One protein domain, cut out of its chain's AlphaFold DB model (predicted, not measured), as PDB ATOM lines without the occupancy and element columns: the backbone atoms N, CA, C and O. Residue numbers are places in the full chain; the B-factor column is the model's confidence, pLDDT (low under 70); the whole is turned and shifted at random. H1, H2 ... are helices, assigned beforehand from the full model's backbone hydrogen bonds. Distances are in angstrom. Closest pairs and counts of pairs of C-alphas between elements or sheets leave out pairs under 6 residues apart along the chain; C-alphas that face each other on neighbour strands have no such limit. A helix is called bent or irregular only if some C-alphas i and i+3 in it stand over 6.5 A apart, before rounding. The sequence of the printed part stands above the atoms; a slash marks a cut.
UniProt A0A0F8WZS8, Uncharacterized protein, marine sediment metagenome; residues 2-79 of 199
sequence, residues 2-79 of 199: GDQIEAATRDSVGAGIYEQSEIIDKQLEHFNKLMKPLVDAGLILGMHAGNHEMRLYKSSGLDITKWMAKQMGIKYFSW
ATOM      1  N   GLY A   2     313.139 344.738 305.036       88.56
ATOM      2  CA  GLY A   2     313.529 344.137 303.753       88.56
ATOM      3  C   GLY A   2     313.617 345.188 302.649       88.56
ATOM      4  O   GLY A   2     313.228 346.328 302.882       88.56
ATOM      5  N   ASP A   3     314.106 344.802 301.478       93.81
ATOM      6  CA  ASP A   3     314.149 345.659 300.291       93.81
ATOM      7  C   ASP A   3     312.734 345.783 299.693       93.81
ATOM      8  O   ASP A   3     312.002 344.796 299.589       93.81
ATOM      9  N   GLN A   4     312.304 347.007 299.395       94.56
ATOM     10  CA  GLN A   4     310.956 347.349 298.929       94.56
ATOM     11  C   GLN A   4     310.848 347.424 297.411       94.56
ATOM     12  O   GLN A   4     309.812 347.060 296.856       94.56
ATOM     13  N   ILE A   5     311.911 347.875 296.759       95.12
ATOM     14  CA  ILE A   5     312.077 347.882 295.309       95.12
ATOM     15  C   ILE A   5     313.464 347.340 294.958       95.12
ATOM     16  O   ILE A   5     314.379 347.353 295.778       95.12
ATOM     17  N   GLU A   6     313.643 346.852 293.730       94.12
ATOM     18  CA  GLU A   6     314.931 346.289 293.315       94.12
ATOM     19  C   GLU A   6     315.992 347.384 293.169       94.12
ATOM     20  O   GLU A   6     317.137 347.207 293.593       94.12
ATOM     21  N   ALA A   7     315.609 348.521 292.576       94.56
ATOM     22  CA  ALA A   7     316.482 349.674 292.363       94.56
ATOM     23  C   ALA A   7     317.881 349.284 291.843       94.56
ATOM     24  O   ALA A   7     318.907 349.781 292.324       94.56
ATOM     25  N   ALA A   8     317.948 348.341 290.893       93.38
ATOM     26  CA  ALA A   8     319.225 347.909 290.357       93.38
ATOM     27  C   ALA A   8     319.847 349.008 289.487       93.38
ATOM     28  O   ALA A   8     319.187 349.671 288.688       93.38
ATOM     29  N   THR A   9     321.150 349.180 289.659       90.88
ATOM     30  CA  THR A   9     322.004 350.130 288.949       90.88
ATOM     31  C   THR A   9     323.167 349.365 288.317       90.88
ATOM     32  O   THR A   9     323.325 348.167 288.558       90.88
ATOM     33  N   ARG A  10     324.007 350.043 287.527       89.06
ATOM     34  CA  ARG A  10     325.188 349.417 286.902       89.06
ATOM     35  C   ARG A  10     326.177 348.860 287.929       89.06
ATOM     36  O   ARG A  10     326.858 347.888 287.629       89.06
ATOM     37  N   ASP A  11     326.196 349.439 289.127       87.88
ATOM     38  CA  ASP A  11     327.096 349.063 290.221       87.88
ATOM     39  C   ASP A  11     326.438 348.094 291.224       87.88
ATOM     40  O   ASP A  11     326.998 347.784 292.278       87.88
ATOM     41  N   SER A  12     325.221 347.625 290.930       89.44
ATOM     42  CA  SER A  12     324.532 346.643 291.764       89.44
ATOM     43  C   SER A  12     325.205 345.275 291.710       89.44
ATOM     44  O   SER A  12     325.737 344.848 290.690       89.44
ATOM     45  N   VAL A  13     325.106 344.531 292.811       86.25
ATOM     46  CA  VAL A  13     325.487 343.114 292.834       86.25
ATOM     47  C   VAL A  13     324.517 342.310 291.963       86.25
ATOM     48  O   VAL A  13     323.304 342.419 292.135       86.25
ATOM     49  N   GLY A  14     325.053 341.455 291.091       83.88
ATOM     50  CA  GLY A  14     324.266 340.633 290.167       83.88
ATOM     51  C   GLY A  14     323.959 341.351 288.850       83.88
ATOM     52  O   GLY A  14     324.524 342.398 288.559       83.88
ATOM     53  N   ALA A  15     323.071 340.775 288.038       83.38
ATOM     54  CA  ALA A  15     322.700 341.310 286.726       83.38
ATOM     55  C   ALA A  15     321.353 342.058 286.747       83.38
ATOM     56  O   ALA A  15     320.742 342.267 285.702       83.38
ATOM     57  N   GLY A  16     320.908 342.512 287.926       83.81
ATOM     58  CA  GLY A  16     319.576 343.089 288.130       83.81
ATOM     59  C   GLY A  16     319.232 344.250 287.191       83.81
ATOM     60  O   GLY A  16     318.084 344.372 286.794       83.81
ATOM     61  N   ILE A  17     320.205 345.061 286.757       88.88
ATOM     62  CA  ILE A  17     319.954 346.141 285.786       88.88
ATOM     63  C   ILE A  17     319.493 345.626 284.410       88.88
ATOM     64  O   ILE A  17     318.749 346.321 283.723       88.88
ATOM     65  N   TYR A  18     319.921 344.423 284.021       89.00
ATOM     66  CA  TYR A  18     319.552 343.775 282.761       89.00
ATOM     67  C   TYR A  18     318.383 342.794 282.926       89.00
ATOM     68  O   TYR A  18     317.693 342.501 281.955       89.00
ATOM     69  N   GLU A  19     318.179 342.271 284.139       88.19
ATOM     70  CA  GLU A  19     317.171 341.245 284.444       88.19
ATOM     71  C   GLU A  19     315.861 341.816 285.009       88.19
ATOM     72  O   GLU A  19     314.824 341.157 284.923       88.19
ATOM     73  N   GLN A  20     315.872 343.017 285.602       89.19
ATOM     74  CA  GLN A  20     314.654 343.635 286.131       89.19
ATOM     75  C   GLN A  20     313.679 343.965 284.994       89.19
ATOM     76  O   GLN A  20     314.053 344.532 283.970       89.19
ATOM     77  N   SER A  21     312.402 343.646 285.193       90.12
ATOM     78  CA  SER A  21     311.355 343.867 284.187       90.12
ATOM     79  C   SER A  21     310.864 345.314 284.123       90.12
ATOM     80  O   SER A  21     310.229 345.713 283.152       90.12
ATOM     81  N   GLU A  22     311.119 346.094 285.170       93.56
ATOM     82  CA  GLU A  22     310.611 347.451 285.337       93.56
ATOM     83  C   GLU A  22     311.753 348.394 285.712       93.56
ATOM     84  O   GLU A  22     312.602 348.070 286.545       93.56
ATOM     85  N   ILE A  23     311.748 349.594 285.129       93.69
ATOM     86  CA  ILE A  23     312.598 350.696 285.589       93.69
ATOM     87  C   ILE A  23     312.125 351.200 286.958       93.69
ATOM     88  O   ILE A  23     310.979 350.977 287.345       93.69
ATOM     89  N   ILE A  24     312.985 351.933 287.668       93.12
ATOM     90  CA  ILE A  24     312.731 352.398 289.044       93.12
ATOM     91  C   ILE A  24     311.389 353.127 289.176       93.12
ATOM     92  O   ILE A  24     310.639 352.847 290.103       93.12
ATOM     93  N   ASP A  25     311.060 354.017 288.240       94.00
ATOM     94  CA  ASP A  25     309.801 354.768 288.260       94.00
ATOM     95  C   ASP A  25     308.567 353.843 288.247       94.00
ATOM     96  O   ASP A  25     307.651 353.984 289.056       94.00
ATOM     97  N   LYS A  26     308.601 352.787 287.422       96.75
ATOM     98  CA  LYS A  26     307.543 351.769 287.375       96.75
ATOM     99  C   LYS A  26     307.515 350.878 288.613       96.75
ATOM    100  O   LYS A  26     306.427 350.604 289.117       96.75
ATOM    101  N   GLN A  27     308.676 350.535 289.175       96.00
ATOM    102  CA  GLN A  27     308.741 349.827 290.459       96.00
ATOM    103  C   GLN A  27     308.077 350.644 291.581       96.00
ATOM    104  O   GLN A  27     307.374 350.081 292.419       96.00
ATOM    105  N   LEU A  28     308.245 351.974 291.584       95.88
ATOM    106  CA  LEU A  28     307.598 352.869 292.548       95.88
ATOM    107  C   LEU A  28     306.082 352.926 292.354       95.88
ATOM    108  O   LEU A  28     305.344 352.805 293.332       95.88
ATOM    109  N   GLU A  29     305.595 353.089 291.119       95.56
ATOM    110  CA  GLU A  29     304.157 353.039 290.814       95.56
ATOM    111  C   GLU A  29     303.531 351.718 291.286       95.56
ATOM    112  O   GLU A  29     302.495 351.718 291.961       95.56
ATOM    113  N   HIS A  30     304.183 350.593 290.984       96.00
ATOM    114  CA  HIS A  30     303.726 349.266 291.377       96.00
ATOM    115  C   HIS A  30     303.725 349.112 292.900       96.00
ATOM    116  O   HIS A  30     302.702 348.738 293.482       96.00
ATOM    117  N   PHE A  31     304.832 349.450 293.564       95.38
ATOM    118  CA  PHE A  31     304.936 349.389 295.020       95.38
ATOM    119  C   PHE A  31     303.847 350.232 295.691       95.38
ATOM    120  O   PHE A  31     303.165 349.761 296.603       95.38
ATOM    121  N   ASN A  32     303.616 351.450 295.191       94.50
ATOM    122  CA  ASN A  32     302.549 352.318 295.671       94.50
ATOM    123  C   ASN A  32     301.176 351.660 295.526       94.50
ATOM    124  O   ASN A  32     300.427 351.594 296.500       94.50
ATOM    125  N   LYS A  33     300.860 351.118 294.347       96.56
ATOM    126  CA  LYS A  33     299.591 350.429 294.088       96.56
ATOM    127  C   LYS A  33     299.382 349.230 295.016       96.56
ATOM    128  O   LYS A  33     298.277 349.038 295.518       96.56
ATOM    129  N   LEU A  34     300.432 348.444 295.255       95.81
ATOM    130  CA  LEU A  34     300.381 347.258 296.109       95.81
ATOM    131  C   LEU A  34     300.165 347.617 297.584       95.81
ATOM    132  O   LEU A  34     299.378 346.969 298.271       95.81
ATOM    133  N   MET A  35     300.857 348.646 298.073       96.31
ATOM    134  CA  MET A  35     300.867 348.989 299.497       96.31
ATOM    135  C   MET A  35     299.736 349.932 299.908       96.31
ATOM    136  O   MET A  35     299.353 349.928 301.080       96.31
ATOM    137  N   LYS A  36     299.173 350.714 298.976       96.12
ATOM    138  CA  LYS A  36     298.130 351.714 299.259       96.12
ATOM    139  C   LYS A  36     296.950 351.164 300.072       96.12
ATOM    140  O   LYS A  36     296.621 351.802 301.068       96.12
ATOM    141  N   PRO A  37     296.369 349.982 299.775       97.88
ATOM    142  CA  PRO A  37     295.265 349.449 300.575       97.88
ATOM    143  C   PRO A  37     295.645 349.187 302.040       97.88
ATOM    144  O   PRO A  37     294.831 349.377 302.939       97.88
ATOM    145  N   LEU A  38     296.889 348.771 302.298       97.50
ATOM    146  CA  LEU A  38     297.385 348.507 303.653       97.50
ATOM    147  C   LEU A  38     297.681 349.804 304.409       97.50
ATOM    148  O   LEU A  38     297.449 349.882 305.616       97.50
ATOM    149  N   VAL A  39     298.191 350.812 303.702       97.19
ATOM    150  CA  VAL A  39     298.414 352.156 304.244       97.19
ATOM    151  C   VAL A  39     297.083 352.808 304.614       97.19
ATOM    152  O   VAL A  39     296.941 353.284 305.736       97.19
ATOM    153  N   ASP A  40     296.091 352.751 303.724       97.00
ATOM    154  CA  ASP A  40     294.755 353.321 303.945       97.00
ATOM    155  C   ASP A  40     294.020 352.650 305.106       97.00
ATOM    156  O   ASP A  40     293.312 353.309 305.864       97.00
ATOM    157  N   ALA A  41     294.239 351.348 305.292       98.00
ATOM    158  CA  ALA A  41     293.728 350.598 306.435       98.00
ATOM    159  C   ALA A  41     294.517 350.845 307.741       98.00
ATOM    160  O   ALA A  41     294.201 350.242 308.766       98.00
ATOM    161  N   GLY A  42     295.560 351.683 307.726       96.88
ATOM    162  CA  GLY A  42     296.388 351.975 308.899       96.88
ATOM    163  C   GLY A  42     297.237 350.791 309.379       96.88
ATOM    164  O   GLY A  42     297.656 350.758 310.534       96.88
ATOM    165  N   LEU A  43     297.498 349.807 308.513       96.81
ATOM    166  CA  LEU A  43     298.193 348.561 308.865       96.81
ATOM    167  C   LEU A  43     299.720 348.654 308.722       96.81
ATOM    168  O   LEU A  43     300.432 347.701 309.040       96.81
ATOM    169  N   ILE A  44     300.239 349.791 308.251       96.94
ATOM    170  CA  ILE A  44     301.671 350.024 308.047       96.94
ATOM    171  C   ILE A  44     302.180 351.057 309.051       96.94
ATOM    172  O   ILE A  44     301.851 352.237 308.980       96.94
ATOM    173  N   LEU A  45     303.050 350.621 309.966       95.81
ATOM    174  CA  LEU A  45     303.667 351.515 310.953       95.81
ATOM    175  C   LEU A  45     304.708 352.459 310.331       95.81
ATOM    176  O   LEU A  45     304.896 353.576 310.816       95.81
ATOM    177  N   GLY A  46     305.407 351.997 309.292       96.69
ATOM    178  CA  GLY A  46     306.474 352.729 308.616       96.69
ATOM    179  C   GLY A  46     307.429 351.820 307.840       96.69
ATOM    180  O   GLY A  46     307.212 350.611 307.734       96.69
ATOM    181  N   MET A  47     308.500 352.410 307.304       96.75
ATOM    182  CA  MET A  47     309.469 351.743 306.424       96.75
ATOM    183  C   MET A  47     310.913 351.978 306.865       96.75
ATOM    184  O   MET A  47     311.265 353.076 307.288       96.75
ATOM    185  N   HIS A  48     311.757 350.958 306.709       97.56
ATOM    186  CA  HIS A  48     313.214 351.070 306.828       97.56
ATOM    187  C   HIS A  48     313.838 351.128 305.442       97.56
ATOM    188  O   HIS A  48     313.352 350.425 304.562       97.56
ATOM    189  N   ALA A  49     314.920 351.883 305.264       96.00
ATOM    190  CA  ALA A  49     315.684 351.826 304.020       96.00
ATOM    191  C   ALA A  49     316.409 350.479 303.893       96.00
ATOM    192  O   ALA A  49     317.118 350.069 304.821       96.00
ATOM    193  N   GLY A  50     316.202 349.797 302.765       95.62
ATOM    194  CA  GLY A  50     316.907 348.576 302.400       95.62
ATOM    195  C   GLY A  50     318.233 348.864 301.702       95.62
ATOM    196  O   GLY A  50     318.546 349.995 301.322       95.62
ATOM    197  N   ASN A  51     319.060 347.836 301.527       94.88
ATOM    198  CA  ASN A  51     320.336 348.005 300.834       94.88
ATOM    199  C   ASN A  51     320.142 348.194 299.325       94.88
ATOM    200  O   ASN A  51     321.062 348.686 298.674       94.88
ATOM    201  N   HIS A  52     318.981 347.819 298.784       95.06
ATOM    202  CA  HIS A  52     318.606 348.075 297.400       95.06
ATOM    203  C   HIS A  52     318.304 349.561 297.187       95.06
ATOM    204  O   HIS A  52     318.946 350.204 296.361       95.06
ATOM    205  N   GLU A  53     317.443 350.163 298.005       95.31
ATOM    206  CA  GLU A  53     317.135 351.596 297.918       95.31
ATOM    207  C   GLU A  53     318.370 352.462 298.187       95.31
ATOM    208  O   GLU A  53     318.597 353.470 297.512       95.31
ATOM    209  N   MET A  54     319.237 352.030 299.111       94.31
ATOM    210  CA  MET A  54     320.489 352.729 299.418       94.31
ATOM    211  C   MET A  54     321.497 352.743 298.257       94.31
ATOM    212  O   MET A  54     322.465 353.504 298.320       94.31
ATOM    213  N   ARG A  55     321.296 351.963 297.184       94.19
ATOM    214  CA  ARG A  55     322.091 352.081 295.947       94.19
ATOM    215  C   ARG A  55     321.912 353.463 295.319       94.19
ATOM    216  O   ARG A  55     322.902 354.080 294.939       94.19
ATOM    217  N   LEU A  56     320.680 353.979 295.295       94.50
ATOM    218  CA  LEU A  56     320.374 355.310 294.756       94.50
ATOM    219  C   LEU A  56     320.946 356.421 295.628       94.50
ATOM    220  O   LEU A  56     321.480 357.400 295.109       94.50
ATOM    221  N   TYR A  57     320.916 356.238 296.949       94.62
ATOM    222  CA  TYR A  57     321.549 357.183 297.861       94.62
ATOM    223  C   TYR A  57     323.058 357.266 297.613       94.62
ATOM    224  O   TYR A  57     323.615 358.357 297.554       94.62
ATOM    225  N   LYS A  58     323.722 356.124 297.403       92.06
ATOM    226  CA  LYS A  58     325.161 356.083 297.107       92.06
ATOM    227  C   LYS A  58     325.515 356.714 295.761       92.06
ATOM    228  O   LYS A  58     326.539 357.378 295.677       92.06
ATOM    229  N   SER A  59     324.702 356.502 294.727       93.12
ATOM    230  CA  SER A  59     325.004 356.989 293.377       93.12
ATOM    231  C   SER A  59     324.581 358.440 293.129       93.12
ATOM    232  O   SER A  59     325.176 359.105 292.287       93.12
ATOM    233  N   SER A  60     323.558 358.936 293.833       93.50
ATOM    234  CA  SER A  60     322.924 360.229 293.526       93.50
ATOM    235  C   SER A  60     322.539 361.073 294.745       93.50
ATOM    236  O   SER A  60     322.011 362.171 294.588       93.50
ATOM    237  N   GLY A  61     322.756 360.581 295.969       94.94
ATOM    238  CA  GLY A  61     322.298 361.237 297.200       94.94
ATOM    239  C   GLY A  61     320.789 361.108 297.462       94.94
ATOM    240  O   GLY A  61     320.284 361.672 298.433       94.94
ATOM    241  N   LEU A  62     320.055 360.364 296.626       95.00
ATOM    242  CA  LEU A  62     318.610 360.194 296.750       95.00
ATOM    243  C   LEU A  62     318.236 359.057 297.711       95.00
ATOM    244  O   LEU A  62     318.361 357.878 297.386       95.00
ATOM    245  N   ASP A  63     317.692 359.410 298.877       96.06
ATOM    246  CA  ASP A  63     317.036 358.459 299.784       96.06
ATOM    247  C   ASP A  63     315.596 358.210 299.314       96.06
ATOM    248  O   ASP A  63     314.653 358.903 299.714       96.06
ATOM    249  N   ILE A  64     315.432 357.250 298.400       96.19
ATOM    250  CA  ILE A  64     314.129 356.971 297.792       96.19
ATOM    251  C   ILE A  64     313.120 356.426 298.810       96.19
ATOM    252  O   ILE A  64     311.951 356.801 298.754       96.19
ATOM    253  N   THR A  65     313.551 355.636 299.801       96.88
ATOM    254  CA  THR A  65     312.653 355.108 300.840       96.88
ATOM    255  C   THR A  65     312.028 356.235 301.657       96.88
ATOM    256  O   THR A  65     310.835 356.188 301.967       96.88
ATOM    257  N   LYS A  66     312.798 357.282 301.979       97.06
ATOM    258  CA  LYS A  66     312.273 358.475 302.655       97.06
ATOM    259  C   LYS A  66     311.181 359.162 301.832       97.06
ATOM    260  O   LYS A  66     310.169 359.583 302.396       97.06
ATOM    261  N   TRP A  67     311.366 359.269 300.516       96.00
ATOM    262  CA  TRP A  67     310.365 359.845 299.615       96.00
ATOM    263  C   TRP A  67     309.122 358.966 299.484       96.00
ATOM    264  O   TRP A  67     308.016 359.489 299.594       96.00
ATOM    265  N   MET A  68     309.291 357.648 299.356       96.44
ATOM    266  CA  MET A  68     308.186 356.680 299.344       96.44
ATOM    267  C   MET A  68     307.343 356.795 300.619       96.44
ATOM    268  O   MET A  68     306.125 356.952 300.549       96.44
ATOM    269  N   ALA A  69     307.987 356.803 301.790       96.81
ATOM    270  CA  ALA A  69     307.298 356.946 303.069       96.81
ATOM    271  C   ALA A  69     306.533 358.279 303.163       96.81
ATOM    272  O   ALA A  69     305.373 358.294 303.575       96.81
ATOM    273  N   LYS A  70     307.151 359.388 302.721       96.50
ATOM    274  CA  LYS A  70     306.508 360.711 302.670       96.50
ATOM    275  C   LYS A  70     305.283 360.713 301.752       96.50
ATOM    276  O   LYS A  70     304.244 361.225 302.152       96.50
ATOM    277  N   GLN A  71     305.396 360.143 300.554       94.88
ATOM    278  CA  GLN A  71     304.304 360.066 299.581       94.88
ATOM    279  C   GLN A  71     303.123 359.241 300.108       94.88
ATOM    280  O   GLN A  71     301.972 359.603 299.890       94.88
ATOM    281  N   MET A  72     303.403 358.155 300.829       95.44
ATOM    282  CA  MET A  72     302.382 357.306 301.446       95.44
ATOM    283  C   MET A  72     301.815 357.869 302.757       95.44
ATOM    284  O   MET A  72     300.868 357.304 303.291       95.44
ATOM    285  N   GLY A  73     302.388 358.939 303.315       96.25
ATOM    286  CA  GLY A  73     301.967 359.468 304.616       96.25
ATOM    287  C   GLY A  73     302.302 358.553 305.804       96.25
ATOM    288  O   GLY A  73     301.658 358.642 306.847       96.25
ATOM    289  N   ILE A  74     303.309 357.683 305.672       97.56
ATOM    290  CA  ILE A  74     303.765 356.776 306.738       97.56
ATOM    291  C   ILE A  74     305.133 357.192 307.281       97.56
ATOM    292  O   ILE A  74     305.857 358.004 306.703       97.56
ATOM    293  N   LYS A  75     305.519 356.629 308.428       97.69
ATOM    294  CA  LYS A  75     306.786 356.979 309.077       97.69
ATOM    295  C   LYS A  75     307.977 356.401 308.314       97.69
ATOM    296  O   LYS A  75     307.992 355.226 307.949       97.69
ATOM    297  N   TYR A  76     309.022 357.207 308.172       97.75
ATOM    298  CA  TYR A  76     310.341 356.737 307.764       97.75
ATOM    299  C   TYR A  76     311.174 356.394 309.003       97.75
ATOM    300  O   TYR A  76     311.418 357.246 309.857       97.75
ATOM    301  N   PHE A  77     311.593 355.138 309.117       97.38
ATOM    302  CA  PHE A  77     312.362 354.616 310.247       97.38
ATOM    303  C   PHE A  77     313.871 354.596 310.009       97.38
ATOM    304  O   PHE A  77     314.602 354.147 310.890       97.38
ATOM    305  N   SER A  78     314.347 355.087 308.860       94.56
ATOM    306  CA  SER A  78     315.770 355.055 308.511       94.56
ATOM    307  C   SER A  78     316.338 353.633 308.682       94.56
ATOM    308  O   SER A  78     315.698 352.656 308.283       94.56
ATOM    309  N   TRP A  79     317.514 353.490 309.285       93.12
ATOM    310  CA  TRP A  79     318.255 352.230 309.363       93.12
ATOM    311  C   TRP A  79     317.826 351.321 310.521       93.12
ATOM    312  O   TRP A  79     317.930 350.101 310.415       93.12
TER     313      TRP A  79
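This is residues 2 to 79 of the 199 residues of an uncharacterized protein of marine sediment metagenome (UniProt A0A0F8WZS8). One long kinked helix, H2, makes one side of a compact body, and the shorter H3 and H4, joined by a tight turn, make the other side. The opening stretch, residues 2 to 15, passes through the middle near Ile 5 and runs to the end where the tiny H1 lies, while residues 46 to 47 pair with residues 75 to 76, parallel, as a short ribbon. The 78 printed residues hold four named helices, H1 to H4 in order along the chain, and no named strand; the class is all helix, with 38 residues, under half, in named elements. The whole is compact, with a radius of gyration of the C-alphas of 12.5 A and spans of 36 by 24 by 18 A.

H1, residues 16 to 19, is apart from H2, residues 24 to 40, from H3, residues 53 to 60, and from H4, residues 64 to 72. H2 touches H4, with the C-alphas of Val 39 and Met 72 closest at 7.1 A; they run the same way at a steep tilt of 41 degrees. H2 and H3 are apart. H3 touches H4, with the C-alphas of Glu 53 and Ile 64 closest at 6.2 A; they run opposite ways at a steep tilt of 62 degrees. Each O i to N i+4 pair in H4 is within hydrogen-bond range, against 11 of 13 in H2 and 3 of 4 in H3; H1 is too short for such a pair.

H1 begins at C-alpha 16, (319.576, 343.089, 288.130), and is 4.8 A long. H2 is 23.4 A long and has a kink of 39 degrees near residue 34; it is irregular, with C-alphas 34 and 37 being 7.1 A apart, and its line is a rough one. H3 is 11.3 A long. H4 is 12.3 A long and ends at C-alpha 72, (302.382, 357.306, 301.446).

The two C-alphas farthest apart are those of Asp 11 and Ala 41, 37.1 A. The printed part has no cut. The links H1 to H2 and H3 to H4 are tight; the link H2 to H3, residues 41 to 52, is long. The mean pLDDT of the printed part is 94.2, and no printed residue is under 70.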